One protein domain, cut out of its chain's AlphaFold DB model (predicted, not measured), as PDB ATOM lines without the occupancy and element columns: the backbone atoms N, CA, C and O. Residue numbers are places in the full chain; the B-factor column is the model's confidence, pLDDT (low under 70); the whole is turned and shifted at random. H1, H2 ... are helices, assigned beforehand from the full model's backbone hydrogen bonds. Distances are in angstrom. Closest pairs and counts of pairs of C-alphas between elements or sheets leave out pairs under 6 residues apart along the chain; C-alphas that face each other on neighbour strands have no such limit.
ATOM      1  N   SER A 118      16.244 -12.118 -35.057       57.62
ATOM      2  CA  SER A 118      15.406 -11.233 -34.248       57.62
ATOM      3  C   SER A 118      14.228 -12.007 -33.662       57.62
ATOM      4  O   SER A 118      13.477 -12.657 -34.383       57.62
ATOM      5  N   LEU A 119      13.994 -11.862 -32.354       61.03
ATOM      6  CA  LEU A 119      12.773 -12.361 -31.703       61.03
ATOM      7  C   LEU A 119      11.505 -11.653 -32.213       61.03
ATOM      8  O   LEU A 119      10.399 -12.141 -32.004       61.03
ATOM      9  N   ILE A 120      11.654 -10.505 -32.879       55.19
ATOM     10  CA  ILE A 120      10.553  -9.696 -33.401       55.19
ATOM     11  C   ILE A 120      10.476  -9.895 -34.925       55.19
ATOM     12  O   ILE A 120      11.377  -9.423 -35.627       55.19
ATOM     13  N   PRO A 121       9.417 -10.549 -35.440       53.66
ATOM     14  CA  PRO A 121       9.309 -10.905 -36.857       53.66
ATOM     15  C   PRO A 121       9.150  -9.698 -37.801       53.66
ATOM     16  O   PRO A 121       9.571  -9.778 -38.950       53.66
ATOM     17  N   ASP A 122       8.649  -8.557 -37.313       56.09
ATOM     18  CA  ASP A 122       8.441  -7.331 -38.110       56.09
ATOM     19  C   ASP A 122       9.501  -6.242 -37.846       56.09
ATOM     20  O   ASP A 122       9.249  -5.044 -38.011       56.09
ATOM     21  N   LEU A 123      10.691  -6.624 -37.369       59.31
ATOM     22  CA  LEU A 123      11.726  -5.656 -37.012       59.31
ATOM     23  C   LEU A 123      12.310  -4.980 -38.266       59.31
ATOM     24  O   LEU A 123      13.147  -5.538 -38.977       59.31
ATOM     25  N   VAL A 124      11.901  -3.734 -38.505       58.66
ATOM     26  CA  VAL A 124      12.532  -2.847 -39.486       58.66
ATOM     27  C   VAL A 124      13.657  -2.092 -38.789       58.66
ATOM     28  O   VAL A 124      13.409  -1.123 -38.074       58.66
ATOM     29  N   ILE A 125      14.899  -2.535 -38.991       59.34
ATOM     30  CA  ILE A 125      16.085  -1.774 -38.584       59.34
ATOM     31  C   ILE A 125      16.284  -0.659 -39.624       59.34
ATOM     32  O   ILE A 125      16.479  -0.973 -40.802       59.34
ATOM     33  N   ASP A 138      27.755  -8.495 -20.340       53.78
ATOM     34  CA  ASP A 138      28.280  -9.599 -19.550       53.78
ATOM     35  C   ASP A 138      27.539 -10.911 -19.876       53.78
ATOM     36  O   ASP A 138      26.441 -10.926 -20.443       53.78
ATOM     37  N   GLY A 139      28.158 -12.049 -19.549       56.84
ATOM     38  CA  GLY A 139      27.599 -13.367 -19.881       56.84
ATOM     39  C   GLY A 139      26.187 -13.587 -19.323       56.84
ATOM     40  O   GLY A 139      25.397 -14.318 -19.916       56.84
ATOM     41  N   THR A 140      25.837 -12.910 -18.231       63.34
ATOM     42  CA  THR A 140      24.536 -13.011 -17.561       63.34
ATOM     43  C   THR A 140      23.410 -12.392 -18.391       63.34
ATOM     44  O   THR A 140      22.337 -12.987 -18.520       63.34
ATOM     45  N   THR A 141      23.648 -11.229 -19.005       66.88
ATOM     46  CA  THR A 141      22.649 -10.540 -19.839       66.88
ATOM     47  C   THR A 141      22.348 -11.323 -21.119       66.88
ATOM     48  O   THR A 141      21.192 -11.427 -21.532       66.88
ATOM     49  N   VAL A 142      23.375 -11.943 -21.712       67.00
ATOM     50  CA  VAL A 142      23.236 -12.794 -22.906       67.00
ATOM     51  C   VAL A 142      22.423 -14.055 -22.600       67.00
ATOM     52  O   VAL A 142      21.557 -14.435 -23.386       67.00
ATOM     53  N   VAL A 143      22.653 -14.690 -21.446       74.00
ATOM     54  CA  VAL A 143      21.880 -15.869 -21.016       74.00
ATOM     55  C   VAL A 143      20.404 -15.522 -20.824       74.00
ATOM     56  O   VAL A 143      19.554 -16.267 -21.303       74.00
ATOM     57  N   TRP A 144      20.094 -14.393 -20.181       82.56
ATOM     58  CA  TRP A 144      18.713 -13.933 -20.013       82.56
ATOM     59  C   TRP A 144      18.023 -13.665 -21.358       82.56
ATOM     60  O   TRP A 144      16.921 -14.156 -21.585       82.56
ATOM     61  N   TYR A 145      18.681 -12.941 -22.270       76.94
ATOM     62  CA  TYR A 145      18.107 -12.621 -23.581       76.94
ATOM     63  C   TYR A 145      17.787 -13.886 -24.391       76.94
ATOM     64  O   TYR A 145      16.715 -13.990 -24.979       76.94
ATOM     65  N   ASN A 146      18.671 -14.886 -24.351       79.69
ATOM     66  CA  ASN A 146      18.487 -16.157 -25.060       79.69
ATOM     67  C   ASN A 146      17.369 -17.048 -24.483       79.69
ATOM     68  O   ASN A 146      17.017 -18.048 -25.105       79.69
ATOM     69  N   GLN A 147      16.833 -16.730 -23.301       77.38
ATOM     70  CA  GLN A 147      15.670 -17.414 -22.722       77.38
ATOM     71  C   GLN A 147      14.342 -16.771 -23.137       77.38
ATOM     72  O   GLN A 147      13.288 -17.364 -22.908       77.38
ATOM     73  N   LEU A 148      14.378 -15.571 -23.728       82.31
ATOM     74  CA  LEU A 148      13.181 -14.925 -24.246       82.31
ATOM     75  C   LEU A 148      12.673 -15.692 -25.465       82.31
ATOM     76  O   LEU A 148      13.430 -16.072 -26.356       82.31
ATOM     77  N   THR A 149      11.366 -15.900 -25.496       81.19
ATOM     78  CA  THR A 149      10.691 -16.647 -26.557       81.19
ATOM     79  C   THR A 149       9.836 -15.722 -27.419       81.19
ATOM     80  O   THR A 149       9.440 -14.632 -26.995       81.19
ATOM     81  N   GLN A 150       9.528 -16.156 -28.641       74.12
ATOM     82  CA  GLN A 150       8.713 -15.384 -29.583       74.12
ATOM     83  C   GLN A 150       7.247 -15.267 -29.119       74.12
ATOM     84  O   GLN A 150       6.525 -14.345 -29.495       74.12
ATOM     85  N   GLU A 151       6.808 -16.158 -28.227       78.75
ATOM     86  CA  GLU A 151       5.515 -16.086 -27.550       78.75
ATOM     87  C   GLU A 151       5.461 -14.956 -26.512       78.75
ATOM     88  O   GLU A 151       4.396 -14.364 -26.310       78.75
ATOM     89  N   GLN A 152       6.593 -14.656 -25.866       74.62
ATOM     90  CA  GLN A 152       6.731 -13.599 -24.857       74.62
ATOM     91  C   GLN A 152       6.990 -12.228 -25.486       74.62
ATOM     92  O   GLN A 152       6.504 -11.219 -24.978       74.62
ATOM     93  N   ILE A 153       7.750 -12.187 -26.581       85.12
ATOM     94  CA  ILE A 153       8.204 -10.953 -27.224       85.12
ATOM     95  C   ILE A 153       7.552 -10.823 -28.602       85.12
ATOM     96  O   ILE A 153       8.110 -11.239 -29.611       85.12
ATOM     97  N   LYS A 154       6.357 -10.224 -28.653       80.12
ATOM     98  CA  LYS A 154       5.609 -10.047 -29.912       80.12
ATOM     99  C   LYS A 154       5.884  -8.700 -30.569       80.12
ATOM    100  O   LYS A 154       5.781  -8.558 -31.783       80.12
ATOM    101  N   ARG A 155       6.207  -7.690 -29.765       77.62
ATOM    102  CA  ARG A 155       6.455  -6.310 -30.186       77.62
ATOM    103  C   ARG A 155       7.698  -5.768 -29.494       77.62
ATOM    104  O   ARG A 155       8.061  -6.197 -28.403       77.62
ATOM    105  N   TRP A 156       8.288  -4.724 -30.073       74.25
ATOM    106  CA  TRP A 156       9.410  -4.005 -29.455       74.25
ATOM    107  C   TRP A 156       9.114  -3.528 -28.026       74.25
ATOM    108  O   TRP A 156       9.970  -3.611 -27.151       74.25
ATOM    109  N   VAL A 157       7.883  -3.074 -27.771       73.75
ATOM    110  CA  VAL A 157       7.459  -2.650 -26.429       73.75
ATOM    111  C   VAL A 157       7.511  -3.796 -25.412       73.75
ATOM    112  O   VAL A 157       7.838  -3.554 -24.254       73.75
ATOM    113  N   ASP A 158       7.269  -5.037 -25.836       78.81
ATOM    114  CA  ASP A 158       7.335  -6.212 -24.964       78.81
ATOM    115  C   ASP A 158       8.791  -6.509 -24.585       78.81
ATOM    116  O   ASP A 158       9.093  -6.714 -23.410       78.81
ATOM    117  N   LEU A 159       9.714  -6.418 -25.554       80.50
ATOM    118  CA  LEU A 159      11.154  -6.555 -25.309       80.50
ATOM    119  C   LEU A 159      11.684  -5.452 -24.390       80.50
ATOM    120  O   LEU A 159      12.396  -5.735 -23.429       80.50
ATOM    121  N   ALA A 160      11.312  -4.198 -24.655       75.25
ATOM    122  CA  ALA A 160      11.711  -3.059 -23.836       75.25
ATOM    123  C   ALA A 160      11.197  -3.193 -22.394       75.25
ATOM    124  O   ALA A 160      11.940  -2.944 -21.446       75.25
ATOM    125  N   ASN A 161       9.952  -3.643 -22.208       74.44
ATOM    126  CA  ASN A 161       9.382  -3.888 -20.885       74.44
ATOM    127  C   ASN A 161      10.066  -5.055 -20.164       74.44
ATOM    128  O   ASN A 161      10.378  -4.926 -18.979       74.44
ATOM    129  N   ALA A 162      10.336  -6.162 -20.860       81.88
ATOM    130  CA  ALA A 162      11.065  -7.300 -20.305       81.88
ATOM    131  C   ALA A 162      12.477  -6.890 -19.860       81.88
ATOM    132  O   ALA A 162      12.886  -7.199 -18.741       81.88
ATOM    133  N   PHE A 163      13.184  -6.118 -20.690       81.00
ATOM    134  CA  PHE A 163      14.489  -5.554 -20.354       81.00
ATOM    135  C   PHE A 163      14.419  -4.630 -19.141       81.00
ATOM    136  O   PHE A 163      15.208  -4.778 -18.215       81.00
ATOM    137  N   LEU A 164      13.460  -3.700 -19.097       77.38
ATOM    138  CA  LEU A 164      13.287  -2.807 -17.950       77.38
ATOM    139  C   LEU A 164      12.953  -3.580 -16.669       77.38
ATOM    140  O   LEU A 164      13.424  -3.200 -15.598       77.38
ATOM    141  N   GLY A 165      12.173  -4.657 -16.766       79.25
ATOM    142  CA  GLY A 165      11.901  -5.572 -15.658       79.25
ATOM    143  C   GLY A 165      13.173  -6.248 -15.153       79.25
ATOM    144  O   GLY A 165      13.484  -6.148 -13.967       79.25
ATOM    145  N   GLN A 166      13.950  -6.849 -16.058       77.69
ATOM    146  CA  GLN A 166      15.220  -7.497 -15.731       77.69
ATOM    147  C   GLN A 166      16.233  -6.508 -15.152       77.69
ATOM    148  O   GLN A 166      16.860  -6.782 -14.135       77.69
ATOM    149  N   TYR A 167      16.356  -5.326 -15.752       73.75
ATOM    150  CA  TYR A 167      17.230  -4.262 -15.278       73.75
ATOM    151  C   TYR A 167      16.832  -3.792 -13.876       73.75
ATOM    152  O   TYR A 167      17.689  -3.672 -13.005       73.75
ATOM    153  N   ARG A 168      15.536  -3.562 -13.620       74.19
ATOM    154  CA  ARG A 168      15.035  -3.203 -12.283       74.19
ATOM    155  C   ARG A 168      15.309  -4.301 -11.261       74.19
ATOM    156  O   ARG A 168      15.671  -3.977 -10.137       74.19
ATOM    157  N   TYR A 169      15.153  -5.563 -11.649       73.88
ATOM    158  CA  TYR A 169      15.442  -6.710 -10.795       73.88
ATOM    159  C   TYR A 169      16.933  -6.808 -10.457       73.88
ATOM    160  O   TYR A 169      17.282  -6.807  -9.282       73.88
ATOM    161  N   VAL A 170      17.819  -6.790 -11.458       70.38
ATOM    162  CA  VAL A 170      19.280  -6.809 -11.262       70.38
ATOM    163  C   VAL A 170      19.735  -5.603 -10.442       70.38
ATOM    164  O   VAL A 170      20.535  -5.743  -9.524       70.38
ATOM    165  N   LYS A 171      19.158  -4.426 -10.696       69.62
ATOM    166  CA  LYS A 171      19.380  -3.232  -9.874       69.62
ATOM    167  C   LYS A 171      18.875  -3.402  -8.435       69.62
ATOM    168  O   LYS A 171      19.422  -2.782  -7.537       69.62
ATOM    169  N   GLY A 172      17.849  -4.216  -8.203       67.38
ATOM    170  CA  GLY A 172      17.371  -4.585  -6.867       67.38
ATOM    171  C   GLY A 172      18.244  -5.627  -6.159       67.38
ATOM    172  O   GLY A 172      18.175  -5.735  -4.940       67.38
ATOM    173  N   LEU A 173      19.080  -6.357  -6.906       74.25
ATOM    174  CA  LEU A 173      20.067  -7.314  -6.391       74.25
ATOM    175  C   LEU A 173      21.430  -6.673  -6.072       74.25
ATOM    176  O   LEU A 173      22.389  -7.392  -5.796       74.25
ATOM    177  N   THR A 174      21.551  -5.342  -6.132       79.00
ATOM    178  CA  THR A 174      22.787  -4.649  -5.739       79.00
ATOM    179  C   THR A 174      23.212  -5.054  -4.326       79.00
ATOM    180  O   THR A 174      22.339  -5.150  -3.457       79.00
TER     181      THR A 174
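AT A GLANCE: This is residues 118 to 125 and 138 to 174 of the 368 residues of an uncharacterized protein of Hibiscus syriacus (UniProt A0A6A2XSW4). One long helix, H2, makes most of the length, with a short helix, H1, set off to its side, and the link of residues 146 to 155 loops from H1 round to the end where H2 begins. A separate piece with no named element, residues 118 to 125, lies beyond that same end of H2. There are 45 residues printed, with two named helices, H1 then H2, and no named strand; the class is all helix. The whole is only just loose, close to compact, with a radius of gyration of the C-alphas of 11.4 A, and its elongated outline spans 35 by 20 by 19 A.

IN THESE COORDINATES: The printed part begins at Ser 118, with its C-alpha at (15.406, -11.233, -34.248). H1 is residues 139 to 145, from Gly 139 to Tyr 145, 10.2 A from first to last C-alpha. H2 is residues 156 to 172, 24.0 A long, from C-alpha 156 at (9.410, -4.005, -29.455) to C-alpha 172 at (17.371, -4.585, -6.867).

HOW THE PARTS SIT: H1 and H2 are near each other: no pair of their C-alphas is within 8 A, the closest being 8.5 A apart, but 10 pairs are within 10 A. The 10 residues between them make a short link. In both H1 and H2, each O i to N i+4 pair is within hydrogen-bond range.

THE WHOLE: The two C-alphas farthest apart, those of Asp 122 and Thr 174, are 35.5 A apart. Residues 126 to 137 are cut out and not printed, and C-alphas 125 and 138 are 23.9 A apart across the cut. The mean pLDDT of the printed part is 71.8; residues 118 to 125, 138 to 142 and 171 to 172 of this model are under 70.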